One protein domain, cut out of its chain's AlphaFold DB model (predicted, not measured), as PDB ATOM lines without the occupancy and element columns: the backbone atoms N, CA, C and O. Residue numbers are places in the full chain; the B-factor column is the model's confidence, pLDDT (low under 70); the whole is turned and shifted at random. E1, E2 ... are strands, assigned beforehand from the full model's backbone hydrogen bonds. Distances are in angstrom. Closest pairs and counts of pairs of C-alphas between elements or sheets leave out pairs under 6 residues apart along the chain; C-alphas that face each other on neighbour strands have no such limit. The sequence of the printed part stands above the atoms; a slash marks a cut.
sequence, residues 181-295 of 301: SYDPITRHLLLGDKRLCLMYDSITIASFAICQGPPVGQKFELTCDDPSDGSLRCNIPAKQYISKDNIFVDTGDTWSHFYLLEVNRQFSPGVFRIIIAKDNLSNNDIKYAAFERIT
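AT A GLANCE: This is residues 181 to 295 of the 301 residues of an uncharacterized protein of Gibberella zeae (UniProt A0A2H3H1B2). Picture one strongly twisted sheet of seven strands, curled like part of a barrel, with two separate hairpins, E5 with E6 and E7 with E8, each partly face to face with it and with their strands crossed over its own. E6 runs on into E7, and one hairpin follows the other along the chain. The 115 printed residues hold no named helix and eleven named strands, E1 to E11 in chain order, and the class is all strand. The large sheet has the order E1, E2, E3, E4, E10, E9, E11, all antiparallel. The whole is compact, with a radius of gyration of the C-alphas of 14.3 A and spans of 39 by 36 by 27 A.

IN THESE COORDINATES: Find C-alpha 181 at (-28.074, 1.365, 39.109); there E1, residues 181 to 183, begins. Go on to E2, residues 188 to 191, then E3, residues 194 to 200, which is 19.1 A from first to last C-alpha, and E4, residues 205 to 210, 16.6 A. After a long link you meet two short strands, E5, residues 224 to 228, and E6, residues 231 to 234. At C-alpha 236, (-35.868, -3.772, 54.179), E7 begins, residues 236 to 242, 18.3 A long. E8, residues 247 to 255, is the longest strand by residues, 19.1 A from first to last C-alpha, and bends by 87 degrees at Gly 252. Next come E9, residues 257 to 262, 16.2 A, and E10, residues 272 to 277, 14.9 A. The last strand, E11, residues 290 to 294, is 13.0 A long and ends with C-alpha 294 at (-21.003, -7.282, 48.669).

HOW THE PARTS SIT: Begin with the large sheet, where E1 to E4 form a meander, each strand the antiparallel neighbour of the one before. E1 and E2 are a hairpin, with N 181 and O 190 at 2.8 A. In the hairpin of E2 and E3 look at N 196 and O 189, 2.9 A, and in that of E3 and E4 at N 199 and O 207, 2.8 A. The pairing is staggered: E3 pairs with E2 over residues 194 to 195 and with E4 over 196 to 200. E4 and E10 are antiparallel, with N 206 and O 276 at 2.8 A. E9 and E10 form a hairpin, with N 261 and O 273 at 2.8 A, and E9 pairs on with the edge strand E11, N 260 and O 292 at 2.8 A. Across the sheet the strands' lines turn by 51 degrees, and the way across it turns by 127 degrees. The three sheets are a stack of sheets, face to face in turn. The hairpin of E5 and E6, with N 225 and O 233 at 2.9 A, has its strands at 80 degrees to those of the large sheet. The hairpin of E7 and E8, with N 238 and O 253 at 2.8 A, has its strands at 78 degrees to them. The closest C-alphas of E8 and E10, those of Trp 255 and Ala 277, are 5.7 A apart. E1 and E11 are apart.

THE WHOLE: The C-alphas of Asp 229 and Lys 244 are the two farthest apart, at 42.8 A. The printed part has no cut. The links E4 to E5 and E10 to E11 are long; in the first, residues 220 to 221 pair with residues 197 to 198 of E3. The mean pLDDT of the printed part is 75.4, with residues 212 to 221, 223, 228 to 230, 264 to 271 and 287 to 289 under 70.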
ATOM      1  N   SER A 181     -28.083  -0.058  38.765       75.31
ATOM      2  CA  SER A 181     -28.074   1.365  39.109       75.31
ATOM      3  C   SER A 181     -29.148   1.693  40.148       75.31
ATOM      4  O   SER A 181     -29.979   0.852  40.486       75.31
ATOM      5  N   TYR A 182     -29.102   2.907  40.691       78.31
ATOM      6  CA  TYR A 182     -30.058   3.414  41.669       78.31
ATOM      7  C   TYR A 182     -30.685   4.700  41.135       78.31
ATOM      8  O   TYR A 182     -29.960   5.610  40.726       78.31
ATOM      9  N   ASP A 183     -32.014   4.770  41.138       77.81
ATOM     10  CA  ASP A 183     -32.750   5.984  40.794       77.81
ATOM     11  C   ASP A 183     -33.018   6.802  42.068       77.81
ATOM     12  O   ASP A 183     -33.831   6.378  42.892       77.81
ATOM     13  N   PRO A 184     -32.391   7.979  42.248       73.69
ATOM     14  CA  PRO A 184     -32.579   8.797  43.445       73.69
ATOM     15  C   PRO A 184     -33.973   9.436  43.533       73.69
ATOM     16  O   PRO A 184     -34.389   9.842  44.617       73.69
ATOM     17  N   ILE A 185     -34.707   9.537  42.419       75.81
ATOM     18  CA  ILE A 185     -36.047  10.135  42.402       75.81
ATOM     19  C   ILE A 185     -37.063   9.126  42.928       75.81
ATOM     20  O   ILE A 185     -37.858   9.444  43.812       75.81
ATOM     21  N   THR A 186     -37.040   7.906  42.389       73.81
ATOM     22  CA  THR A 186     -37.983   6.850  42.788       73.81
ATOM     23  C   THR A 186     -37.471   5.978  43.935       73.81
ATOM     24  O   THR A 186     -38.237   5.207  44.502       73.81
ATOM     25  N   ARG A 187     -36.197   6.132  44.318       74.69
ATOM     26  CA  ARG A 187     -35.494   5.356  45.353       74.69
ATOM     27  C   ARG A 187     -35.479   3.850  45.106       74.69
ATOM     28  O   ARG A 187     -35.410   3.058  46.049       74.69
ATOM     29  N   HIS A 188     -35.516   3.455  43.837       76.06
ATOM     30  CA  HIS A 188     -35.509   2.058  43.421       76.06
ATOM     31  C   HIS A 188     -34.155   1.636  42.850       76.06
ATOM     32  O   HIS A 188     -33.445   2.413  42.208       76.06
ATOM     33  N   LEU A 189     -33.839   0.353  43.031       78.44
ATOM     34  CA  LEU A 189     -32.786  -0.317  42.277       78.44
ATOM     35  C   LEU A 189     -33.281  -0.640  40.868       78.44
ATOM     36  O   LEU A 189     -34.394  -1.142  40.686       78.44
ATOM     37  N   LEU A 190     -32.429  -0.385  39.883       77.81
ATOM     38  CA  LEU A 190     -32.683  -0.656  38.478       77.81
ATOM     39  C   LEU A 190     -31.641  -1.630  37.932       77.81
ATOM     40  O   LEU A 190     -30.453  -1.507  38.227       77.81
ATOM     41  N   LEU A 191     -32.077  -2.556  37.085       77.62
ATOM     42  CA  LEU A 191     -31.206  -3.369  36.241       77.62
ATOM     43  C   LEU A 191     -31.416  -2.929  34.789       77.62
ATOM     44  O   LEU A 191     -32.442  -3.245  34.181       77.62
ATOM     45  N   GLY A 192     -30.475  -2.149  34.257       78.00
ATOM     46  CA  GLY A 192     -30.701  -1.375  33.037       78.00
ATOM     47  C   GLY A 192     -31.777  -0.314  33.275       78.00
ATOM     48  O   GLY A 192     -31.606   0.560  34.119       78.00
ATOM     49  N   ASP A 193     -32.890  -0.409  32.555       76.25
ATOM     50  CA  ASP A 193     -34.066   0.466  32.668       76.25
ATOM     51  C   ASP A 193     -35.212  -0.149  33.495       76.25
ATOM     52  O   ASP A 193     -36.262   0.470  33.685       76.25
ATOM     53  N   LYS A 194     -35.032  -1.374  34.003       78.50
ATOM     54  CA  LYS A 194     -36.090  -2.119  34.690       78.50
ATOM     55  C   LYS A 194     -35.976  -1.999  36.200       78.50
ATOM     56  O   LYS A 194     -34.920  -2.267  36.767       78.50
ATOM     57  N   ARG A 195     -37.095  -1.689  36.858       78.88
ATOM     58  CA  ARG A 195     -37.189  -1.672  38.324       78.88
ATOM     59  C   ARG A 195     -37.038  -3.073  38.901       78.88
ATOM     60  O   ARG A 195     -37.617  -4.030  38.380       78.88
ATOM     61  N   LEU A 196     -36.290  -3.169  39.993       79.00
ATOM     62  CA  LEU A 196     -36.155  -4.380  40.786       79.00
ATOM     63  C   LEU A 196     -37.085  -4.339  42.001       79.00
ATOM     64  O   LEU A 196     -37.178  -3.337  42.706       79.00
ATOM     65  N   CYS A 197     -37.755  -5.459  42.237       80.25
ATOM     66  CA  CYS A 197     -38.651  -5.713  43.356       80.25
ATOM     67  C   CYS A 197     -38.041  -6.794  44.245       80.25
ATOM     68  O   CYS A 197     -37.282  -7.634  43.764       80.25
ATOM     69  N   LEU A 198     -38.401  -6.809  45.525       81.50
ATOM     70  CA  LEU A 198     -37.986  -7.865  46.444       81.50
ATOM     71  C   LEU A 198     -38.977  -9.015  46.438       81.50
ATOM     72  O   LEU A 198     -40.185  -8.786  46.503       81.50
ATOM     73  N   MET A 199     -38.451 -10.230  46.449       80.19
ATOM     74  CA  MET A 199     -39.196 -11.467  46.617       80.19
ATOM     75  C   MET A 199     -38.592 -12.217  47.806       80.19
ATOM     76  O   MET A 199     -37.415 -12.569  47.784       80.19
ATOM     77  N   TYR A 200     -39.376 -12.416  48.866       79.19
ATOM     78  CA  TYR A 200     -38.924 -13.162  50.043       79.19
ATOM     79  C   TYR A 200     -38.917 -14.650  49.712       79.19
ATOM     80  O   TYR A 200     -39.973 -15.277  49.654       79.19
ATOM     81  N   ASP A 201     -37.729 -15.210  49.498       74.50
ATOM     82  CA  ASP A 201     -37.573 -16.647  49.260       74.50
ATOM     83  C   ASP A 201     -37.670 -17.438  50.573       74.50
ATOM     84  O   ASP A 201     -38.020 -18.618  50.574       74.50
ATOM     85  N   SER A 202     -37.342 -16.804  51.703       76.31
ATOM     86  CA  SER A 202     -37.459 -17.399  53.035       76.31
ATOM     87  C   SER A 202     -37.506 -16.333  54.138       76.31
ATOM     88  O   SER A 202     -37.481 -15.134  53.875       76.31
ATOM     89  N   ILE A 203     -37.510 -16.782  55.397       76.06
ATOM     90  CA  ILE A 203     -37.392 -15.913  56.576       76.06
ATOM     91  C   ILE A 203     -35.993 -15.309  56.768       76.06
ATOM     92  O   ILE A 203     -35.806 -14.532  57.697       76.06
ATOM     93  N   THR A 204     -34.987 -15.698  55.977       83.81
ATOM     94  CA  THR A 204     -33.605 -15.205  56.128       83.81
ATOM     95  C   THR A 204     -33.093 -14.431  54.921       83.81
ATOM     96  O   THR A 204     -32.103 -13.708  55.062       83.81
ATOM     97  N   ILE A 205     -33.737 -14.587  53.760       84.88
ATOM     98  CA  ILE A 205     -33.290 -14.014  52.489       84.88
ATOM     99  C   ILE A 205     -34.450 -13.488  51.645       84.88
ATOM    100  O   ILE A 205     -35.536 -14.070  51.607       84.88
ATOM    101  N   ALA A 206     -34.167 -12.426  50.898       84.19
ATOM    102  CA  ALA A 206     -34.977 -11.959  49.789       84.19
ATOM    103  C   ALA A 206     -34.104 -11.770  48.543       84.19
ATOM    104  O   ALA A 206     -33.091 -11.065  48.576       84.19
ATOM    105  N   SER A 207     -34.509 -12.378  47.434       81.69
ATOM    106  CA  SER A 207     -33.930 -12.126  46.118       81.69
ATOM    107  C   SER A 207     -34.553 -10.891  45.489       81.69
ATOM    108  O   SER A 207     -35.708 -10.549  45.754       81.69
ATOM    109  N   PHE A 208     -33.817 -10.246  44.585       80.12
ATOM    110  CA  PHE A 208     -34.472  -9.316  43.675       80.12
ATOM    111  C   PHE A 208     -35.168 -10.102  42.548       80.12
ATOM    112  O   PHE A 208     -34.730 -11.182  42.146       80.12
ATOM    113  N   ALA A 209     -36.243  -9.541  42.005       74.44
ATOM    114  CA  ALA A 209     -36.848  -9.923  40.730       74.44
ATOM    115  C   ALA A 209     -37.120  -8.655  39.908       74.44
ATOM    116  O   ALA A 209     -37.218  -7.564  40.468       74.44
ATOM    117  N   ILE A 210     -37.277  -8.765  38.587       76.75
ATOM    118  CA  ILE A 210     -37.800  -7.626  37.822       76.75
ATOM    119  C   ILE A 210     -39.230  -7.367  38.310       76.75
ATOM    120  O   ILE A 210     -40.037  -8.299  38.423       76.75
ATOM    121  N   CYS A 211     -39.558  -6.103  38.565       74.94
ATOM    122  CA  CYS A 211     -40.930  -5.657  38.761       74.94
ATOM    123  C   CYS A 211     -41.706  -5.817  37.441       74.94
ATOM    124  O   CYS A 211     -41.899  -4.871  36.686       74.94
ATOM    125  N   GLN A 212     -42.107  -7.041  37.117       62.84
ATOM    126  CA  GLN A 212     -43.174  -7.315  36.159       62.84
ATOM    127  C   GLN A 212     -44.455  -7.550  36.955       62.84
ATOM    128  O   GLN A 212     -44.366  -7.988  38.107       62.84
ATOM    129  N   GLY A 213     -45.602  -7.205  36.363       49.91
ATOM    130  CA  GLY A 213     -46.936  -7.356  36.951       49.91
ATOM    131  C   GLY A 213     -47.245  -8.777  37.472       49.91
ATOM    132  O   GLY A 213     -46.361  -9.627  37.465       49.91
ATOM    133  N   PRO A 214     -48.473  -9.004  37.970       45.91
ATOM    134  CA  PRO A 214     -48.873  -9.962  39.021       45.91
ATOM    135  C   PRO A 214     -48.259 -11.383  38.971       45.91
ATOM    136  O   PRO A 214     -47.855 -11.840  37.908       45.91
ATOM    137  N   PRO A 215     -48.205 -12.110  40.110       47.69
ATOM    138  CA  PRO A 215     -49.186 -12.051  41.195       47.69
ATOM    139  C   PRO A 215     -48.925 -10.954  42.231       47.69
ATOM    140  O   PRO A 215     -47.808 -10.727  42.701       47.69
ATOM    141  N   VAL A 216     -50.006 -10.253  42.564       49.28
ATOM    142  CA  VAL A 216     -50.085  -9.251  43.629       49.28
ATOM    143  C   VAL A 216     -49.830  -9.955  44.967       49.28
ATOM    144  O   VAL A 216     -50.396 -11.013  45.215       49.28
ATOM    145  N   GLY A 217     -48.972  -9.386  45.820       50.03
ATOM    146  CA  GLY A 217     -48.760  -9.867  47.195       50.03
ATOM    147  C   GLY A 217     -47.417 -10.545  47.494       50.03
ATOM    148  O   GLY A 217     -47.126 -10.777  48.663       50.03
ATOM    149  N   GLN A 218     -46.571 -10.812  46.489       55.38
ATOM    150  CA  GLN A 218     -45.250 -11.449  46.689       55.38
ATOM    151  C   GLN A 218     -44.048 -10.560  46.333       55.38
ATOM    152  O   GLN A 218     -42.902 -10.960  46.532       55.38
ATOM    153  N   LYS A 219     -44.300  -9.359  45.800       59.69
ATOM    154  CA  LYS A 219     -43.271  -8.392  45.406       59.69
ATOM    155  C   LYS A 219     -43.399  -7.142  46.259       59.69
ATOM    156  O   LYS A 219     -44.464  -6.530  46.296       59.69
ATOM    157  N   PHE A 220     -42.320  -6.777  46.937       68.25
ATOM    158  CA  PHE A 220     -42.287  -5.615  47.817       68.25
ATOM    159  C   PHE A 220     -41.420  -4.531  47.193       68.25
ATOM    160  O   PHE A 220     -40.320  -4.810  46.705       68.25
ATOM    161  N   GLU A 221     -41.939  -3.304  47.183       64.06
ATOM    162  CA  GLU A 221     -41.172  -2.156  46.721       64.06
ATOM    163  C   GLU A 221     -39.983  -1.936  47.649       64.06
ATOM    164  O   GLU A 221     -40.109  -1.833  48.871       64.06
ATOM    165  N   LEU A 222     -38.807  -1.892  47.036       71.81
ATOM    166  CA  LEU A 222     -37.572  -1.544  47.700       71.81
ATOM    167  C   LEU A 222     -37.507  -0.023  47.823       71.81
ATOM    168  O   LEU A 222     -37.544   0.675  46.809       71.81
ATOM    169  N   THR A 223     -37.350   0.466  49.049       67.56
ATOM    170  CA  THR A 223     -36.860   1.821  49.303       67.56
ATOM    171  C   THR A 223     -35.460   1.725  49.883       67.56
ATOM    172  O   THR A 223     -35.225   1.049  50.887       67.56
ATOM    173  N   CYS A 224     -34.516   2.377  49.216       76.38
ATOM    174  CA  CYS A 224     -33.171   2.552  49.739       76.38
ATOM    175  C   CYS A 224     -32.973   3.984  50.215       76.38
ATOM    176  O   CYS A 224     -33.627   4.912  49.734       76.38
ATOM    177  N   ASP A 225     -32.071   4.139  51.177       74.69
ATOM    178  CA  ASP A 225     -31.545   5.446  51.520       74.69
ATOM    179  C   ASP A 225     -30.647   5.931  50.385       74.69
ATOM    180  O   ASP A 225     -30.064   5.136  49.634       74.69
ATOM    181  N   ASP A 226     -30.507   7.251  50.283       71.31
ATOM    182  CA  ASP A 226     -29.576   7.821  49.325       71.31
ATOM    183  C   ASP A 226     -28.163   7.294  49.610       71.31
ATOM    184  O   ASP A 226     -27.724   7.267  50.769       71.31
ATOM    185  N   PRO A 227     -27.443   6.848  48.570       70.44
ATOM    186  CA  PRO A 227     -26.129   6.261  48.741       70.44
ATOM    187  C   PRO A 227     -25.186   7.263  49.412       70.44
ATOM    188  O   PRO A 227     -24.872   8.322  48.866       70.44
ATOM    189  N   SER A 228     -24.733   6.906  50.609       66.50
ATOM    190  CA  SER A 228     -23.785   7.666  51.423       66.50
ATOM    191  C   SER A 228     -22.454   6.922  51.449       66.50
ATOM    192  O   SER A 228     -22.410   5.694  51.363       66.50
ATOM    193  N   ASP A 229     -21.347   7.664  51.462       65.94
ATOM    194  CA  ASP A 229     -19.985   7.107  51.474       65.94
ATOM    195  C   ASP A 229     -19.675   6.115  50.330       65.94
ATOM    196  O   ASP A 229     -18.785   5.274  50.430       65.94
ATOM    197  N   GLY A 230     -20.395   6.225  49.206       64.12
ATOM    198  CA  GLY A 230     -20.217   5.359  48.038       64.12
ATOM    199  C   GLY A 230     -20.846   3.971  48.166       64.12
ATOM    200  O   GLY A 230     -20.542   3.118  47.336       64.12
ATOM    201  N   SER A 231     -21.718   3.741  49.154       70.44
ATOM    202  CA  SER A 231     -22.481   2.499  49.320       70.44
ATOM    203  C   SER A 231     -23.979   2.778  49.356       70.44
ATOM    204  O   SER A 231     -24.447   3.670  50.062       70.44
ATOM    205  N   LEU A 232     -24.750   1.951  48.657       76.94
ATOM    206  CA  LEU A 232     -26.196   1.881  48.811       76.94
ATOM    207  C   LEU A 232     -26.540   1.152  50.118       76.94
ATOM    208  O   LEU A 232     -25.930   0.128  50.441       76.94
ATOM    209  N   ARG A 233     -27.524   1.667  50.854       78.44
ATOM    210  CA  ARG A 233     -28.132   1.004  52.013       78.44
ATOM    211  C   ARG A 233     -29.634   0.954  51.803       78.44
ATOM    212  O   ARG A 233     -30.241   1.976  51.505       78.44
ATOM    213  N   CYS A 234     -30.230  -0.220  51.958       79.06
ATOM    214  CA  CYS A 234     -31.678  -0.382  51.865       79.06
ATOM    215  C   CYS A 234     -32.183  -0.949  53.178       79.06
ATOM    216  O   CYS A 234     -31.668  -1.965  53.617       79.06
ATOM    217  N   ASN A 235     -33.159  -0.301  53.808       79.62
ATOM    218  CA  ASN A 235     -33.718  -0.760  55.076       79.62
ATOM    219  C   ASN A 235     -34.967  -1.581  54.777       79.62
ATOM    220  O   ASN A 235     -36.069  -1.044  54.676       79.62
ATOM    221  N   ILE A 236     -34.778  -2.880  54.566       82.00
ATOM    222  CA  ILE A 236     -35.868  -3.772  54.179       82.00
ATOM    223  C   ILE A 236     -36.449  -4.435  55.424       82.00
ATOM    224  O   ILE A 236     -35.701  -5.116  56.124       82.00
ATOM    225  N   PRO A 237     -37.760  -4.310  55.687       83.00
ATOM    226  CA  PRO A 237     -38.389  -5.015  56.796       83.00
ATOM    227  C   PRO A 237     -38.362  -6.518  56.539       83.00
ATOM    228  O   PRO A 237     -38.861  -6.981  55.520       83.00
ATOM    229  N   ALA A 238     -37.807  -7.297  57.451       85.12
ATOM    230  CA  ALA A 238     -37.775  -8.743  57.339       85.12
ATOM    231  C   ALA A 238     -39.190  -9.316  57.474       85.12
ATOM    232  O   ALA A 238     -39.903  -9.005  58.431       85.12
ATOM    233  N   LYS A 239     -39.601 -10.180  56.541       84.38
ATOM    234  CA  LYS A 239     -40.948 -10.761  56.546       84.38
ATOM    235  C   LYS A 239     -40.930 -12.275  56.645       84.38
ATOM    236  O   LYS A 239     -40.108 -12.946  56.028       84.38
ATOM    237  N   GLN A 240     -41.906 -12.805  57.372       82.12
ATOM    238  CA  GLN A 240     -42.191 -14.226  57.448       82.12
ATOM    239  C   GLN A 240     -43.457 -14.547  56.661       82.12
ATOM    240  O   GLN A 240     -44.504 -13.934  56.866       82.12
ATOM    241  N   TYR A 241     -43.360 -15.540  55.783       80.56
ATOM    242  CA  TYR A 241     -44.522 -16.092  55.106       80.56
ATOM    243  C   TYR A 241     -45.295 -17.021  56.048       80.56
ATOM    244  O   TYR A 241     -44.750 -18.012  56.543       80.56
ATOM    245  N   ILE A 242     -46.566 -16.706  56.286       81.00
ATOM    246  CA  ILE A 242     -47.500 -17.541  57.038       81.00
ATOM    247  C   ILE A 242     -48.373 -18.276  56.023       81.00
ATOM    248  O   ILE A 242     -49.324 -17.715  55.481       81.00
ATOM    249  N   SER A 243     -48.041 -19.543  55.766       77.50
ATOM    250  CA  SER A 243     -48.689 -20.361  54.731       77.50
ATOM    251  C   SER A 243     -50.186 -20.550  54.947       77.50
ATOM    252  O   SER A 243     -50.936 -20.573  53.978       77.50
ATOM    253  N   LYS A 244     -50.621 -20.654  56.209       81.12
ATOM    254  CA  LYS A 244     -52.031 -20.829  56.580       81.12
ATOM    255  C   LYS A 244     -52.911 -19.691  56.060       81.12
ATOM    256  O   LYS A 244     -54.019 -19.942  55.604       81.12
ATOM    257  N   ASP A 245     -52.395 -18.470  56.129       77.50
ATOM    258  CA  ASP A 245     -53.144 -17.253  55.825       77.50
ATOM    259  C   ASP A 245     -52.707 -16.636  54.481       77.50
ATOM    260  O   ASP A 245     -53.282 -15.647  54.040       77.50
ATOM    261  N   ASN A 246     -51.704 -17.226  53.812       75.31
ATOM    262  CA  ASN A 246     -51.096 -16.733  52.572       75.31
ATOM    263  C   ASN A 246     -50.657 -15.255  52.666       75.31
ATOM    264  O   ASN A 246     -50.853 -14.462  51.744       75.31
ATOM    265  N   ILE A 247     -50.067 -14.875  53.803       79.56
ATOM    266  CA  ILE A 247     -49.616 -13.503  54.071       79.56
ATOM    267  C   ILE A 247     -48.137 -13.450  54.435       79.56
ATOM    268  O   ILE A 247     -47.571 -14.390  54.991       79.56
ATOM    269  N   PHE A 248     -47.529 -12.296  54.177       78.75
ATOM    270  CA  PHE A 248     -46.221 -11.935  54.709       78.75
ATOM    271  C   PHE A 248     -46.391 -10.995  55.897       78.75
ATOM    272  O   PHE A 248     -46.905  -9.885  55.740       78.75
ATOM    273  N   VAL A 249     -45.927 -11.426  57.066       83.88
ATOM    274  CA  VAL A 249     -45.959 -10.633  58.299       83.88
ATOM    275  C   VAL A 249     -44.577 -10.061  58.568       83.88
ATOM    276  O   VAL A 249     -43.578 -10.766  58.443       83.88
ATOM    277  N   ASP A 250     -44.527  -8.777  58.908       85.25
ATOM    278  CA  ASP A 250     -43.302  -8.116  59.351       85.25
ATOM    279  C   ASP A 250     -42.837  -8.716  60.684       85.25
ATOM    280  O   ASP A 250     -43.616  -8.851  61.628       85.25
ATOM    281  N   THR A 251     -41.571  -9.107  60.739       84.50
ATOM    282  CA  THR A 251     -40.949  -9.713  61.923       84.50
ATOM    283  C   THR A 251     -40.394  -8.667  62.894       84.50
ATOM    284  O   THR A 251     -40.047  -9.013  64.021       84.50
ATOM    285  N   GLY A 252     -40.331  -7.394  62.486       84.12
ATOM    286  CA  GLY A 252     -39.729  -6.298  63.246       84.12
ATOM    287  C   GLY A 252     -38.220  -6.144  63.032       84.12
ATOM    288  O   GLY A 252     -37.655  -5.124  63.427       84.12
ATOM    289  N   ASP A 253     -37.575  -7.110  62.376       85.06
ATOM    290  CA  ASP A 253     -36.173  -7.014  61.978       85.06
ATOM    291  C   ASP A 253     -36.022  -6.215  60.675       85.06
ATOM    292  O   ASP A 253     -36.936  -6.112  59.860       85.06
ATOM    293  N   THR A 254     -34.837  -5.648  60.447       85.19
ATOM    294  CA  THR A 254     -34.506  -4.938  59.204       85.19
ATOM    295  C   THR A 254     -33.234  -5.510  58.598       85.19
ATOM    296  O   THR A 254     -32.228  -5.677  59.286       85.19
ATOM    297  N   TRP A 255     -33.261  -5.801  57.301       87.38
ATOM    298  CA  TRP A 255     -32.110  -6.267  56.537       87.38
ATOM    299  C   TRP A 255     -31.532  -5.129  55.712       87.38
ATOM    300  O   TRP A 255     -32.274  -4.415  55.039       87.38
ATOM    301  N   SER A 256     -30.205  -4.983  55.752       82.62
ATOM    302  CA  SER A 256     -29.500  -3.894  55.061       82.62
ATOM    303  C   SER A 256     -28.290  -4.318  54.235       82.62
ATOM    304  O   SER A 256     -27.661  -3.488  53.576       82.62
ATOM    305  N   HIS A 257     -27.967  -5.611  54.236       81.94
ATOM    306  CA  HIS A 257     -26.765  -6.130  53.604       81.94
ATOM    307  C   HIS A 257     -27.066  -6.918  52.341       81.94
ATOM    308  O   HIS A 257     -27.933  -7.790  52.324       81.94
ATOM    309  N   PHE A 258     -26.284  -6.624  51.308       84.00
ATOM    310  CA  PHE A 258     -26.329  -7.308  50.029       84.00
ATOM    311  C   PHE A 258     -25.344  -8.468  49.997       84.00
ATOM    312  O   PHE A 258     -24.223  -8.368  50.507       84.00
ATOM    313  N   TYR A 259     -25.742  -9.541  49.327       83.81
ATOM    314  CA  TYR A 259     -24.894 -10.697  49.084       83.81
ATOM    315  C   TYR A 259     -24.999 -11.133  47.624       83.81
ATOM    316  O   TYR A 259     -26.052 -10.992  47.000       83.81
ATOM    317  N   LEU A 260     -23.912 -11.683  47.090       83.31
ATOM    318  CA  LEU A 260     -23.955 -12.536  45.909       83.31
ATOM    319  C   LEU A 260     -24.206 -13.960  46.370       83.31
ATOM    320  O   LEU A 260     -23.457 -14.476  47.190       83.31
ATOM    321  N   LEU A 261     -25.245 -14.580  45.833       82.56
ATOM    322  CA  LEU A 261     -25.610 -15.964  46.072       82.56
ATOM    323  C   LEU A 261     -25.323 -16.781  44.814       82.56
ATOM    324  O   LEU A 261     -25.918 -16.517  43.771       82.56
ATOM    325  N   GLU A 262     -24.447 -17.777  44.910       78.19
ATOM    326  CA  GLU A 262     -24.230 -18.756  43.847       78.19
ATOM    327  C   GLU A 262     -25.386 -19.762  43.838       78.19
ATOM    328  O   GLU A 262     -25.576 -20.543  44.777       78.19
ATOM    329  N   VAL A 263     -26.177 -19.736  42.773       71.25
ATOM    330  CA  VAL A 263     -27.374 -20.559  42.630       71.25
ATOM    331  C   VAL A 263     -26.998 -21.900  42.030       71.25
ATOM    332  O   VAL A 263     -26.345 -21.960  40.993       71.25
ATOM    333  N   ASN A 264     -27.479 -22.982  42.645       66.38
ATOM    334  CA  ASN A 264     -27.330 -24.339  42.124       66.38
ATOM    335  C   ASN A 264     -25.872 -24.695  41.801       66.38
ATOM    336  O   ASN A 264     -25.597 -25.227  40.731       66.38
ATOM    337  N   ARG A 265     -24.939 -24.459  42.734       65.94
ATOM    338  CA  ARG A 265     -23.499 -24.735  42.556       65.94
ATOM    339  C   ARG A 265     -23.194 -26.126  41.977       65.94
ATOM    340  O   ARG A 265     -22.231 -26.295  41.239       65.94
ATOM    341  N   GLN A 266     -24.023 -27.118  42.302       62.66
ATOM    342  CA  GLN A 266     -23.893 -28.491  41.817       62.66
ATOM    343  C   GLN A 266     -24.277 -28.674  40.336       62.66
ATOM    344  O   GLN A 266     -23.716 -29.541  39.674       62.66
ATOM    345  N   PHE A 267     -25.211 -27.876  39.813       61.62
ATOM    346  CA  PHE A 267     -25.773 -28.029  38.461       61.62
ATOM    347  C   PHE A 267     -25.424 -26.871  37.519       61.62
ATOM    348  O   PHE A 267     -25.493 -27.012  36.302       61.62
ATOM    349  N   SER A 268     -25.087 -25.703  38.058       62.53
ATOM    350  CA  SER A 268     -24.812 -24.475  37.309       62.53
ATOM    351  C   SER A 268     -23.776 -23.620  38.054       62.53
ATOM    352  O   SER A 268     -24.095 -22.518  38.504       62.53
ATOM    353  N   PRO A 269     -22.540 -24.128  38.225       64.62
ATOM    354  CA  PRO A 269     -21.478 -23.377  38.887       64.62
ATOM    355  C   PRO A 269     -21.216 -22.049  38.165       64.62
ATOM    356  O   PRO A 269     -21.186 -21.994  36.933       64.62
ATOM    357  N   GLY A 270     -21.018 -20.982  38.937       64.31
ATOM    358  CA  GLY A 270     -20.761 -19.636  38.419       64.31
ATOM    359  C   GLY A 270     -22.001 -18.801  38.079       64.31
ATOM    360  O   GLY A 270     -21.852 -17.700  37.545       64.31
ATOM    361  N   VAL A 271     -23.215 -19.273  38.384       69.00
ATOM    362  CA  VAL A 271     -24.440 -18.463  38.261       69.00
ATOM    363  C   VAL A 271     -24.732 -17.771  39.586       69.00
ATOM    364  O   VAL A 271     -24.975 -18.434  40.590       69.00
ATOM    365  N   PHE A 272     -24.777 -16.439  39.581       73.25
ATOM    366  CA  PHE A 272     -25.017 -15.642  40.784       73.25
ATOM    367  C   PHE A 272     -26.357 -14.897  40.741       73.25
ATOM    368  O   PHE A 272     -26.909 -14.595  39.676       73.25
ATOM    369  N   ARG A 273     -26.888 -14.600  41.927       76.75
ATOM    370  CA  ARG A 273     -27.998 -13.668  42.151       76.75
ATOM    371  C   ARG A 273     -27.624 -12.700  43.260       76.75
ATOM    372  O   ARG A 273     -26.976 -13.084  44.226       76.75
ATOM    373  N   ILE A 274     -28.060 -11.455  43.126       80.44
ATOM    374  CA  ILE A 274     -27.974 -10.490  44.218       80.44
ATOM    375  C   ILE A 274     -29.162 -10.747  45.147       80.44
ATOM    376  O   ILE A 274     -30.297 -10.867  44.678       80.44
ATOM    377  N   ILE A 275     -28.896 -10.825  46.445       85.44
ATOM    378  CA  ILE A 275     -29.906 -10.979  47.495       85.44
ATOM    379  C   ILE A 275     -29.683  -9.936  48.592       85.44
ATOM    380  O   ILE A 275     -28.575  -9.410  48.734       85.44
ATOM    381  N   ILE A 276     -30.713  -9.675  49.396       87.62
ATOM    382  CA  ILE A 276     -30.567  -9.064  50.720       87.62
ATOM    383  C   ILE A 276     -30.955 -10.086  51.782       87.62
ATOM    384  O   ILE A 276     -31.894 -10.862  51.612       87.62
ATOM    385  N   ALA A 277     -30.199 -10.098  52.873       86.88
ATOM    386  CA  ALA A 277     -30.368 -11.055  53.951       86.88
ATOM    387  C   ALA A 277     -30.059 -10.430  55.314       86.88
ATOM    388  O   ALA A 277     -29.545  -9.309  55.400       86.88
ATOM    389  N   LYS A 278     -30.315 -11.198  56.377       83.88
ATOM    390  CA  LYS A 278     -29.893 -10.852  57.741       83.88
ATOM    391  C   LYS A 278     -28.371 -10.652  57.847       83.88
ATOM    392  O   LYS A 278     -27.590 -11.256  57.111       83.88
ATOM    393  N   ASP A 279     -27.941  -9.858  58.823       76.31
ATOM    394  CA  ASP A 279     -26.532  -9.469  59.014       76.31
ATOM    395  C   ASP A 279     -25.593 -10.648  59.311       76.31
ATOM    396  O   ASP A 279     -24.432 -10.631  58.917       76.31
ATOM    397  N   ASN A 280     -26.110 -11.695  59.959       78.69
ATOM    398  CA  ASN A 280     -25.360 -12.897  60.327       78.69
ATOM    399  C   ASN A 280     -25.791 -14.101  59.483       78.69
ATOM    400  O   ASN A 280     -26.111 -15.164  60.020       78.69
ATOM    401  N   LEU A 281     -25.880 -13.914  58.166       83.75
ATOM    402  CA  LEU A 281     -26.180 -15.004  57.248       83.75
ATOM    403  C   LEU A 281     -25.075 -16.067  57.326       83.75
ATOM    404  O   LEU A 281     -23.892 -15.768  57.161       83.75
ATOM    405  N   SER A 282     -25.462 -17.310  57.591       82.94
ATOM    406  CA  SER A 282     -24.549 -18.440  57.742       82.94
ATOM    407  C   SER A 282     -24.848 -19.542  56.728       82.94
ATOM    408  O   SER A 282     -25.951 -19.645  56.196       82.94
ATOM    409  N   ASN A 283     -23.887 -20.445  56.520       78.62
ATOM    410  CA  ASN A 283     -24.085 -21.633  55.677       78.62
ATOM    411  C   ASN A 283     -25.213 -22.557  56.182       78.62
ATOM    412  O   ASN A 283     -25.715 -23.385  55.427       78.62
ATOM    413  N   ASN A 284     -25.619 -22.427  57.451       79.19
ATOM    414  CA  ASN A 284     -26.764 -23.161  57.991       79.19
ATOM    415  C   ASN A 284     -28.103 -22.571  57.528       79.19
ATOM    416  O   ASN A 284     -29.090 -23.301  57.460       79.19
ATOM    417  N   ASP A 285     -28.130 -21.275  57.207       78.00
ATOM    418  CA  ASP A 285     -29.328 -20.567  56.753       78.00
ATOM    419  C   ASP A 285     -29.617 -20.817  55.271       78.00
ATOM    420  O   ASP A 285     -30.779 -20.869  54.877       78.00
ATOM    421  N   ILE A 286     -28.571 -20.998  54.456       75.62
ATOM    422  CA  ILE A 286     -28.695 -21.318  53.032       75.62
ATOM    423  C   ILE A 286     -27.854 -22.552  52.721       75.62
ATOM    424  O   ILE A 286     -26.647 -22.483  52.484       75.62
ATOM    425  N   LYS A 287     -28.509 -23.712  52.726       67.19
ATOM    426  CA  LYS A 287     -27.848 -24.984  52.433       67.19
ATOM    427  C   LYS A 287     -27.450 -25.047  50.958       67.19
ATOM    428  O   LYS A 287     -28.226 -24.672  50.087       67.19
ATOM    429  N   TYR A 288     -26.262 -25.589  50.691       62.59
ATOM    430  CA  TYR A 288     -25.758 -25.891  49.341       62.59
ATOM    431  C   TYR A 288     -25.554 -24.689  48.404       62.59
ATOM    432  O   TYR A 288     -25.376 -24.879  47.200       62.59
ATOM    433  N   ALA A 289     -25.503 -23.471  48.943       69.94
ATOM    434  CA  ALA A 289     -25.142 -22.276  48.193       69.94
ATOM    435  C   ALA A 289     -23.851 -21.666  48.746       69.94
ATOM    436  O   ALA A 289     -23.597 -21.709  49.950       69.94
ATOM    437  N   ALA A 290     -23.025 -21.106  47.863       76.44
ATOM    438  CA  ALA A 290     -21.956 -20.206  48.272       76.44
ATOM    439  C   ALA A 290     -22.508 -18.781  48.268       76.44
ATOM    440  O   ALA A 290     -23.290 -18.426  47.385       76.44
ATOM    441  N   PHE A 291     -22.111 -17.965  49.239       82.44
ATOM    442  CA  PHE A 291     -22.471 -16.558  49.242       82.44
ATOM    443  C   PHE A 291     -21.324 -15.680  49.716       82.44
ATOM    444  O   PHE A 291     -20.494 -16.090  50.526       82.44
ATOM    445  N   GLU A 292     -21.301 -14.453  49.212       82.94
ATOM    446  CA  GLU A 292     -20.324 -13.436  49.577       82.94
ATOM    447  C   GLU A 292     -21.040 -12.116  49.832       82.94
ATOM    448  O   GLU A 292     -21.895 -11.703  49.048       82.94
ATOM    449  N   ARG A 293     -20.704 -11.446  50.938       82.12
ATOM    450  CA  ARG A 293     -21.227 -10.109  51.223       82.12
ATOM    451  C   ARG A 293     -20.607  -9.112  50.254       82.12
ATOM    452  O   ARG A 293     -19.387  -9.044  50.145       82.12
ATOM    453  N   ILE A 294     -21.444  -8.300  49.619       77.31
ATOM    454  CA  ILE A 294     -21.003  -7.282  48.669       77.31
ATOM    455  C   ILE A 294     -21.415  -5.881  49.104       77.31
ATOM    456  O   ILE A 294     -22.372  -5.678  49.853       77.31
ATOM    457  N   THR A 295     -20.698  -4.897  48.575       74.62
ATOM    458  CA  THR A 295     -21.081  -3.491  48.641       74.62
ATOM    459  C   THR A 295     -21.605  -3.075  47.276       74.62
ATOM    460  O   THR A 295     -20.884  -3.141  46.282       74.62
TER     461      THR A 295